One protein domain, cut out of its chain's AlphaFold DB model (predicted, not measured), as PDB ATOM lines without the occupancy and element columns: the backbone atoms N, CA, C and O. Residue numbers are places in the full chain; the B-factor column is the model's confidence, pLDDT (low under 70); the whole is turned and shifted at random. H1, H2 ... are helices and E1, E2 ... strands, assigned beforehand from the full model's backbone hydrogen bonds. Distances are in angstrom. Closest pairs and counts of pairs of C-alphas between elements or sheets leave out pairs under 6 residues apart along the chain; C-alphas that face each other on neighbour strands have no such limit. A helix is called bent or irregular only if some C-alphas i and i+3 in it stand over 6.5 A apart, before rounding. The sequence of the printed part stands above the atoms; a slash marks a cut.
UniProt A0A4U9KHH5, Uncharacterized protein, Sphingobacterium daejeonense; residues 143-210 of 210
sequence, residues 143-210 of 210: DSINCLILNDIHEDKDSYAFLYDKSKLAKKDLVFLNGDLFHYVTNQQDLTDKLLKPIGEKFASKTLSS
ATOM      1  N   ASP A 143     -50.791 -44.552 -20.027       83.81
ATOM      2  CA  ASP A 143     -51.700 -45.689 -19.812       83.81
ATOM      3  C   ASP A 143     -51.084 -46.769 -18.903       83.81
ATOM      4  O   ASP A 143     -51.790 -47.590 -18.322       83.81
ATOM      5  N   SER A 144     -49.753 -46.783 -18.777       85.75
ATOM      6  CA  SER A 144     -49.008 -47.694 -17.906       85.75
ATOM      7  C   SER A 144     -47.683 -47.076 -17.449       85.75
ATOM      8  O   SER A 144     -47.137 -46.191 -18.111       85.75
ATOM      9  N   ILE A 145     -47.169 -47.558 -16.314       86.12
ATOM     10  CA  ILE A 145     -45.857 -47.193 -15.763       86.12
ATOM     11  C   ILE A 145     -45.059 -48.459 -15.444       86.12
ATOM     12  O   ILE A 145     -45.628 -49.475 -15.044       86.12
ATOM     13  N   ASN A 146     -43.737 -48.391 -15.586       88.69
ATOM     14  CA  ASN A 146     -42.825 -49.472 -15.231       88.69
ATOM     15  C   ASN A 146     -42.031 -49.098 -13.981       88.69
ATOM     16  O   ASN A 146     -41.159 -48.225 -14.020       88.69
ATOM     17  N   CYS A 147     -42.296 -49.793 -12.880       90.25
ATOM     18  CA  CYS A 147     -41.602 -49.581 -11.616       90.25
ATOM     19  C   CYS A 147     -40.632 -50.733 -11.344       90.25
ATOM     20  O   CYS A 147     -41.032 -51.897 -11.339       90.25
ATOM     21  N   LEU A 148     -39.369 -50.409 -11.072       92.19
ATOM     22  CA  LEU A 148     -38.398 -51.351 -10.521       92.19
ATOM     23  C   LEU A 148     -38.365 -51.190  -9.002       92.19
ATOM     24  O   LEU A 148     -38.165 -50.088  -8.505       92.19
ATOM     25  N   ILE A 149     -38.528 -52.284  -8.265       93.69
ATOM     26  CA  ILE A 149     -38.413 -52.291  -6.806       93.69
ATOM     27  C   ILE A 149     -37.198 -53.143  -6.442       93.69
ATOM     28  O   ILE A 149     -37.135 -54.313  -6.813       93.69
ATOM     29  N   LEU A 150     -36.234 -52.544  -5.746       92.19
ATOM     30  CA  LEU A 150     -35.054 -53.211  -5.203       92.19
ATOM     31  C   LEU A 150     -35.221 -53.346  -3.685       92.19
ATOM     32  O   LEU A 150     -35.609 -52.391  -3.014       92.19
ATOM     33  N   ASN A 151     -34.934 -54.528  -3.154       92.19
ATOM     34  CA  ASN A 151     -35.060 -54.871  -1.737       92.19
ATOM     35  C   ASN A 151     -33.871 -55.749  -1.333       92.19
ATOM     36  O   ASN A 151     -33.319 -56.409  -2.213       92.19
ATOM     37  N   ASP A 152     -33.537 -55.810  -0.039       87.31
ATOM     38  CA  ASP A 152     -32.596 -56.815   0.499       87.31
ATOM     39  C   ASP A 152     -31.193 -56.761  -0.149       87.31
ATOM     40  O   ASP A 152     -30.594 -57.778  -0.492       87.31
ATOM     41  N   ILE A 153     -30.658 -55.555  -0.366       87.00
ATOM     42  CA  ILE A 153     -29.341 -55.392  -1.010       87.00
ATOM     43  C   ILE A 153     -28.187 -55.704  -0.039       87.00
ATOM     44  O   ILE A 153     -27.129 -56.133  -0.489       87.00
ATOM     45  N   HIS A 154     -28.385 -55.525   1.277       84.62
ATOM     46  CA  HIS A 154     -27.425 -55.913   2.331       84.62
ATOM     47  C   HIS A 154     -25.970 -55.469   2.094       84.62
ATOM     48  O   HIS A 154     -25.041 -56.269   2.121       84.62
ATOM     49  N   GLU A 155     -25.758 -54.171   1.870       80.56
ATOM     50  CA  GLU A 155     -24.439 -53.543   1.650       80.56
ATOM     51  C   GLU A 155     -23.672 -53.986   0.390       80.56
ATOM     52  O   GLU A 155     -22.587 -53.455   0.130       80.56
ATOM     53  N   ASP A 156     -24.232 -54.875  -0.433       84.94
ATOM     54  CA  ASP A 156     -23.649 -55.231  -1.723       84.94
ATOM     55  C   ASP A 156     -23.885 -54.111  -2.750       84.94
ATOM     56  O   ASP A 156     -24.911 -54.024  -3.430       84.94
ATOM     57  N   LYS A 157     -22.902 -53.217  -2.857       87.38
ATOM     58  CA  LYS A 157     -22.950 -52.051  -3.748       87.38
ATOM     59  C   LYS A 157     -23.088 -52.443  -5.222       87.38
ATOM     60  O   LYS A 157     -23.741 -51.722  -5.979       87.38
ATOM     61  N   ASP A 158     -22.515 -53.577  -5.620       88.38
ATOM     62  CA  ASP A 158     -22.520 -54.034  -7.010       88.38
ATOM     63  C   ASP A 158     -23.901 -54.580  -7.403       88.38
ATOM     64  O   ASP A 158     -24.332 -54.452  -8.559       88.38
ATOM     65  N   SER A 159     -24.653 -55.097  -6.425       89.88
ATOM     66  CA  SER A 159     -26.016 -55.588  -6.627       89.88
ATOM     67  C   SER A 159     -26.969 -54.515  -7.161       89.88
ATOM     68  O   SER A 159     -27.844 -54.847  -7.963       89.88
ATOM     69  N   TYR A 160     -26.798 -53.225  -6.828       91.69
ATOM     70  CA  TYR A 160     -27.648 -52.164  -7.392       91.69
ATOM     71  C   TYR A 160     -27.569 -52.117  -8.918       91.69
ATOM     72  O   TYR A 160     -28.599 -52.160  -9.594       91.69
ATOM     73  N   ALA A 161     -26.355 -52.038  -9.466       90.94
ATOM     74  CA  ALA A 161     -26.145 -51.962 -10.906       90.94
ATOM     75  C   ALA A 161     -26.524 -53.280 -11.590       90.94
ATOM     76  O   ALA A 161     -27.238 -53.266 -12.595       90.94
ATOM     77  N   PHE A 162     -26.120 -54.409 -11.006       91.94
ATOM     78  CA  PHE A 162     -26.411 -55.733 -11.544       91.94
ATOM     79  C   PHE A 162     -27.917 -56.017 -11.635       91.94
ATOM     80  O   PHE A 162     -28.411 -56.418 -12.690       91.94
ATOM     81  N   LEU A 163     -28.674 -55.790 -10.556       91.94
ATOM     82  CA  LEU A 163     -30.121 -56.028 -10.535       91.94
ATOM     83  C   LEU A 163     -30.872 -55.038 -11.425       91.94
ATOM     84  O   LEU A 163     -31.841 -55.416 -12.090       91.94
ATOM     85  N   TYR A 164     -30.402 -53.790 -11.478       91.88
ATOM     86  CA  TYR A 164     -30.927 -52.794 -12.399       91.88
ATOM     87  C   TYR A 164     -30.796 -53.256 -13.859       91.88
ATOM     88  O   TYR A 164     -31.776 -53.214 -14.605       91.88
ATOM     89  N   ASP A 165     -29.629 -53.765 -14.259       91.19
ATOM     90  CA  ASP A 165     -29.381 -54.227 -15.632       91.19
ATOM     91  C   ASP A 165     -30.077 -55.555 -15.952       91.19
ATOM     92  O   ASP A 165     -30.555 -55.761 -17.065       91.19
ATOM     93  N   LYS A 166     -30.195 -56.451 -14.968       92.50
ATOM     94  CA  LYS A 166     -30.860 -57.753 -15.129       92.50
ATOM     95  C   LYS A 166     -32.380 -57.642 -15.273       92.50
ATOM     96  O   LYS A 166     -33.034 -58.577 -15.745       92.50
ATOM     97  N   SER A 167     -32.962 -56.523 -14.850       89.94
ATOM     98  CA  SER A 167     -34.391 -56.266 -14.996       89.94
ATOM     99  C   SER A 167     -34.801 -56.263 -16.472       89.94
ATOM    100  O   SER A 167     -34.312 -55.464 -17.266       89.94
ATOM    101  N   LYS A 168     -35.778 -57.113 -16.811       89.56
ATOM    102  CA  LYS A 168     -36.363 -57.228 -18.159       89.56
ATOM    103  C   LYS A 168     -37.349 -56.103 -18.503       89.56
ATOM    104  O   LYS A 168     -38.023 -56.182 -19.526       89.56
ATOM    105  N   LEU A 169     -37.486 -55.096 -17.639       87.31
ATOM    106  CA  LEU A 169     -38.347 -53.949 -17.903       87.31
ATOM    107  C   LEU A 169     -37.788 -53.151 -19.085       87.31
ATOM    108  O   LEU A 169     -36.642 -52.698 -19.033       87.31
ATOM    109  N   ALA A 170     -38.618 -52.961 -20.113       81.94
ATOM    110  CA  ALA A 170     -38.265 -52.208 -21.319       81.94
ATOM    111  C   ALA A 170     -37.907 -50.747 -21.006       81.94
ATOM    112  O   ALA A 170     -37.030 -50.165 -21.632       81.94
ATOM    113  N   LYS A 171     -38.565 -50.179 -19.993       84.00
ATOM    114  CA  LYS A 171     -38.283 -48.865 -19.420       84.00
ATOM    115  C   LYS A 171     -38.389 -48.968 -17.904       84.00
ATOM    116  O   LYS A 171     -39.101 -49.827 -17.400       84.00
ATOM    117  N   LYS A 172     -37.694 -48.107 -17.169       86.81
ATOM    118  CA  LYS A 172     -37.828 -48.006 -15.712       86.81
ATOM    119  C   LYS A 172     -38.231 -46.572 -15.403       86.81
ATOM    120  O   LYS A 172     -37.387 -45.696 -15.336       86.81
ATOM    121  N   ASP A 173     -39.530 -46.317 -15.321       84.69
ATOM    122  CA  ASP A 173     -40.062 -44.974 -15.068       84.69
ATOM    123  C   ASP A 173     -39.763 -44.523 -13.633       84.69
ATOM    124  O   ASP A 173     -39.563 -43.337 -13.373       84.69
ATOM    125  N   LEU A 174     -39.699 -45.482 -12.706       87.00
ATOM    126  CA  LEU A 174     -39.434 -45.242 -11.296       87.00
ATOM    127  C   LEU A 174     -38.657 -46.409 -10.686       87.00
ATOM    128  O   LEU A 174     -38.940 -47.573 -10.977       87.00
ATOM    129  N   VAL A 175     -37.690 -46.095  -9.824       91.38
ATOM    130  CA  VAL A 175     -36.952 -47.085  -9.035       91.38
ATOM    131  C   VAL A 175     -37.221 -46.832  -7.557       91.38
ATOM    132  O   VAL A 175     -36.940 -45.747  -7.053       91.38
ATOM    133  N   PHE A 176     -37.756 -47.833  -6.866       91.75
ATOM    134  CA  PHE A 176     -37.961 -47.816  -5.423       91.75
ATOM    135  C   PHE A 176     -36.933 -48.690  -4.725       91.75
ATOM    136  O   PHE A 176     -36.637 -49.795  -5.176       91.75
ATOM    137  N   LEU A 177     -36.443 -48.208  -3.589       92.06
ATOM    138  CA  LEU A 177     -35.637 -48.989  -2.665       92.06
ATOM    139  C   LEU A 177     -36.509 -49.299  -1.447       92.06
ATOM    140  O   LEU A 177     -36.850 -48.392  -0.691       92.06
ATOM    141  N   ASN A 178     -36.923 -50.556  -1.300       92.12
ATOM    142  CA  ASN A 178     -37.975 -50.973  -0.366       92.12
ATOM    143  C   ASN A 178     -37.462 -51.357   1.038       92.12
ATOM    144  O   ASN A 178     -38.221 -51.835   1.873       92.12
ATOM    145  N   GLY A 179     -36.191 -51.083   1.326       85.50
ATOM    146  CA  GLY A 179     -35.589 -51.318   2.633       85.50
ATOM    147  C   GLY A 179     -34.605 -52.481   2.641       85.50
ATOM    148  O   GLY A 179     -34.283 -53.056   1.601       85.50
ATOM    149  N   ASP A 180     -34.070 -52.733   3.833       86.88
ATOM    150  CA  ASP A 180     -32.998 -53.698   4.102       86.88
ATOM    151  C   ASP A 180     -31.796 -53.565   3.145       86.88
ATOM    152  O   ASP A 180     -31.321 -54.494   2.494       86.88
ATOM    153  N   LEU A 181     -31.359 -52.313   2.979       87.50
ATOM    154  CA  LEU A 181     -30.271 -51.945   2.074       87.50
ATOM    155  C   LEU A 181     -28.898 -52.033   2.750       87.50
ATOM    156  O   LEU A 181     -27.902 -52.259   2.067       87.50
ATOM    157  N   PHE A 182     -28.846 -51.838   4.072       85.06
ATOM    158  CA  PHE A 182     -27.618 -51.826   4.870       85.06
ATOM    159  C   PHE A 182     -27.840 -52.527   6.199       85.06
ATOM    160  O   PHE A 182     -28.916 -52.412   6.781       85.06
ATOM    161  N   HIS A 183     -26.782 -53.139   6.727       82.62
ATOM    162  CA  HIS A 183     -26.782 -53.672   8.084       82.62
ATOM    163  C   HIS A 183     -26.639 -52.549   9.114       82.62
ATOM    164  O   HIS A 183     -27.305 -52.557  10.149       82.62
ATOM    165  N   TYR A 184     -25.766 -51.573   8.839       81.06
ATOM    166  CA  TYR A 184     -25.554 -50.423   9.714       81.06
ATOM    167  C   TYR A 184     -25.080 -49.185   8.946       81.06
ATOM    168  O   TYR A 184     -24.252 -49.247   8.032       81.06
ATOM    169  N   VAL A 185     -25.578 -48.026   9.375       82.94
ATOM    170  CA  VAL A 185     -25.161 -46.696   8.915       82.94
ATOM    171  C   VAL A 185     -24.891 -45.864  10.160       82.94
ATOM    172  O   VAL A 185     -25.777 -45.699  10.995       82.94
ATOM    173  N   THR A 186     -23.663 -45.372  10.314       85.56
ATOM    174  CA  THR A 186     -23.238 -44.645  11.524       85.56
ATOM    175  C   THR A 186     -22.985 -43.165  11.270       85.56
ATOM    176  O   THR A 186     -22.996 -42.366  12.204       85.56
ATOM    177  N   ASN A 187     -22.767 -42.786  10.012       86.81
ATOM    178  CA  ASN A 187     -22.460 -41.423   9.602       86.81
ATOM    179  C   ASN A 187     -22.916 -41.169   8.147       86.81
ATOM    180  O   ASN A 187     -23.334 -42.084   7.435       86.81
ATOM    181  N   GLN A 188     -22.837 -39.912   7.697       86.69
ATOM    182  CA  GLN A 188     -23.205 -39.509   6.332       86.69
ATOM    183  C   GLN A 188     -22.344 -40.188   5.257       86.69
ATOM    184  O   GLN A 188     -22.840 -40.510   4.175       86.69
ATOM    185  N   GLN A 189     -21.061 -40.413   5.542       88.06
ATOM    186  CA  GLN A 189     -20.153 -41.049   4.599       88.06
ATOM    187  C   GLN A 189     -20.552 -42.505   4.333       88.06
ATOM    188  O   GLN A 189     -20.622 -42.894   3.173       88.06
ATOM    189  N   ASP A 190     -20.967 -43.257   5.356       88.56
ATOM    190  CA  ASP A 190     -21.524 -44.605   5.182       88.56
ATOM    191  C   ASP A 190     -22.727 -44.589   4.226       88.56
ATOM    192  O   ASP A 190     -22.809 -45.410   3.316       88.56
ATOM    193  N   LEU A 191     -23.651 -43.634   4.394       89.69
ATOM    194  CA  LEU A 191     -24.828 -43.518   3.529       89.69
ATOM    195  C   LEU A 191     -24.434 -43.182   2.084       89.69
ATOM    196  O   LEU A 191     -24.943 -43.784   1.139       89.69
ATOM    197  N   THR A 192     -23.529 -42.224   1.896       90.62
ATOM    198  CA  THR A 192     -23.095 -41.826   0.550       90.62
ATOM    199  C   THR A 192     -22.318 -42.940  -0.148       90.62
ATOM    200  O   THR A 192     -22.612 -43.246  -1.303       90.62
ATOM    201  N   ASP A 193     -21.403 -43.605   0.554       90.62
ATOM    202  CA  ASP A 193     -20.542 -44.645  -0.003       90.62
ATOM    203  C   ASP A 193     -21.265 -45.966  -0.238       90.62
ATOM    204  O   ASP A 193     -20.929 -46.670  -1.192       90.62
ATOM    205  N   LYS A 194     -22.198 -46.353   0.639       89.75
ATOM    206  CA  LYS A 194     -22.929 -47.620   0.514       89.75
ATOM    207  C   LYS A 194     -24.168 -47.498  -0.375       89.75
ATOM    208  O   LYS A 194     -24.498 -48.469  -1.045       89.75
ATOM    209  N   LEU A 195     -24.825 -46.330  -0.417       91.25
ATOM    210  CA  LEU A 195     -26.066 -46.127  -1.173       91.25
ATOM    211  C   LEU A 195     -25.919 -45.169  -2.352       91.25
ATOM    212  O   LEU A 195     -26.140 -45.543  -3.502       91.25
ATOM    213  N   LEU A 196     -25.644 -43.899  -2.043       93.38
ATOM    214  CA  LEU A 196     -25.970 -42.792  -2.944       93.38
ATOM    215  C   LEU A 196     -25.003 -42.700  -4.121       93.38
ATOM    216  O   LEU A 196     -25.438 -42.368  -5.219       93.38
ATOM    217  N   LYS A 197     -23.722 -43.034  -3.924       93.38
ATOM    218  CA  LYS A 197     -22.751 -43.164  -5.016       93.38
ATOM    219  C   LYS A 197     -23.152 -44.290  -5.983       93.38
ATOM    220  O   LYS A 197     -23.422 -43.949  -7.135       93.38
ATOM    221  N   PRO A 198     -23.326 -45.560  -5.546       92.31
ATOM    222  CA  PRO A 198     -23.746 -46.644  -6.438       92.31
ATOM    223  C   PRO A 198     -25.000 -46.333  -7.263       92.31
ATOM    224  O   PRO A 198     -25.011 -46.503  -8.483       92.31
ATOM    225  N   ILE A 199     -26.067 -45.840  -6.620       92.38
ATOM    226  CA  ILE A 199     -27.313 -45.552  -7.343       92.38
ATOM    227  C   ILE A 199     -27.216 -44.269  -8.170       92.38
ATOM    228  O   ILE A 199     -27.809 -44.211  -9.242       92.38
ATOM    229  N   GLY A 200     -26.491 -43.249  -7.702       91.75
ATOM    230  CA  GLY A 200     -26.308 -41.970  -8.394       91.75
ATOM    231  C   GLY A 200     -25.574 -42.147  -9.714       91.75
ATOM    232  O   GLY A 200     -26.055 -41.709 -10.757       91.75
ATOM    233  N   GLU A 201     -24.468 -42.890  -9.681       90.50
ATOM    234  CA  GLU A 201     -23.686 -43.239 -10.869       90.50
ATOM    235  C   GLU A 201     -24.504 -44.058 -11.874       90.50
ATOM    236  O   GLU A 201     -24.350 -43.887 -13.087       90.50
ATOM    237  N   LYS A 202     -25.407 -44.918 -11.382       90.69
ATOM    238  CA  LYS A 202     -26.176 -45.825 -12.235       90.69
ATOM    239  C   LYS A 202     -27.467 -45.230 -12.798       90.69
ATOM    240  O   LYS A 202     -27.690 -45.317 -14.003       90.69
ATOM    241  N   PHE A 203     -28.354 -44.709 -11.949       89.69
ATOM    242  CA  PHE A 203     -29.720 -44.347 -12.356       89.69
ATOM    243  C   PHE A 203     -30.350 -43.159 -11.617       89.69
ATOM    244  O   PHE A 203     -31.304 -42.591 -12.130       89.69
ATOM    245  N   ALA A 204     -29.879 -42.764 -10.431       91.06
ATOM    246  CA  ALA A 204     -30.573 -41.765  -9.612       91.06
ATOM    247  C   ALA A 204     -30.269 -40.311 -10.022       91.06
ATOM    248  O   ALA A 204     -31.054 -39.415  -9.711       91.06
ATOM    249  N   SER A 205     -29.161 -40.067 -10.732       88.25
ATOM    250  CA  SER A 205     -28.760 -38.732 -11.217       88.25
ATOM    251  C   SER A 205     -29.326 -38.350 -12.583       88.25
ATOM    252  O   SER A 205     -29.148 -37.220 -13.028       88.25
ATOM    253  N   LYS A 206     -29.976 -39.283 -13.280       80.88
ATOM    254  CA  LYS A 206     -30.466 -39.097 -14.650       80.88
ATOM    255  C   LYS A 206     -31.917 -39.544 -14.713       80.88
ATOM    256  O   LYS A 206     -32.288 -40.495 -14.032       80.88
ATOM    257  N   THR A 207     -32.734 -38.909 -15.548       65.75
ATOM    258  CA  THR A 207     -33.981 -39.556 -15.957       65.75
ATOM    259  C   THR A 207     -33.734 -40.413 -17.174       65.75
ATOM    260  O   THR A 207     -32.872 -40.143 -18.009       65.75
ATOM    261  N   LEU A 208     -34.469 -41.511 -17.224       57.22
ATOM    262  CA  LEU A 208     -34.285 -42.529 -18.235       57.22
ATOM    263  C   LEU A 208     -35.019 -42.061 -19.486       57.22
ATOM    264  O   LEU A 208     -36.249 -42.114 -19.553       57.22
ATOM    265  N   SER A 209     -34.256 -41.532 -20.443       42.00
ATOM    266  CA  SER A 209     -34.756 -41.280 -21.788       42.00
ATOM    267  C   SER A 209     -35.216 -42.609 -22.383       42.00
ATOM    268  O   SER A 209     -34.465 -43.585 -22.364       42.00
ATOM    269  N   SER A 210     -36.466 -42.627 -22.844       38.75
ATOM    270  CA  SER A 210     -37.049 -43.687 -23.674       38.75
ATOM    271  C   SER A 210     -36.206 -43.980 -24.904       38.75
ATOM    272  O   SER A 210     -35.754 -42.979 -25.507       38.75
TER     273      SER A 210
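This is residues 143 to 210 of the 210 residues of an uncharacterized protein of Sphingobacterium daejeonense (UniProt A0A4U9KHH5). Two helices, H1 and H2, run side by side, with a small ribbon of two strands along them, E1 by H1 and E2 near H2. The 68 printed residues include E1, H1, E2 and H2 in that order; the sheet E1 E2 is parallel, the class mixed. The whole is compact, radius of gyration of the C-alphas 12.5 A, and only just a rod, spanning 42 by 21 by 19 A.

E1, residues 147 to 150, H1, residues 157 to 166, and E2, residues 174 to 177, form a strand-helix-strand unit, parallel neighbour strands with a helix between, its crossover right-handed. N 148 and O 174 are within hydrogen-bond range, 2.9 A. The closest C-alphas of E1 and H1, Leu 150 and Leu 163, are 7.8 A apart. H2, residues 188 to 204, touches H1 at a shallow tilt of 19 degrees, the same way; their closest C-alphas, Lys 157 and Pro 198, are 6.1 A apart. E2 and H2 are near each other, with 5 pairs of C-alphas within 10 A; E1 and H2 are apart. O i to N i+4 pairs are within range in 5 of 6 for H1, 10 of 13 for H2.

E1 begins at C-alpha 147 (-41.602, -49.581, -11.616) and is 9.9 A long, E2 10.1 A, H1 15.0 A. H2, 17.7 A, has a kink of 40 degrees near residue 196, is irregular, C-alphas 201 and 204 being 7.2 A apart, and ends at C-alpha 204 (-30.573, -41.765, -9.612).

The farthest C-alphas, Asp 143 and Thr 186, are 42.3 A apart. The printed part has no cut, its three links are short, and pLDDT is under 70 at residues 207 to 210.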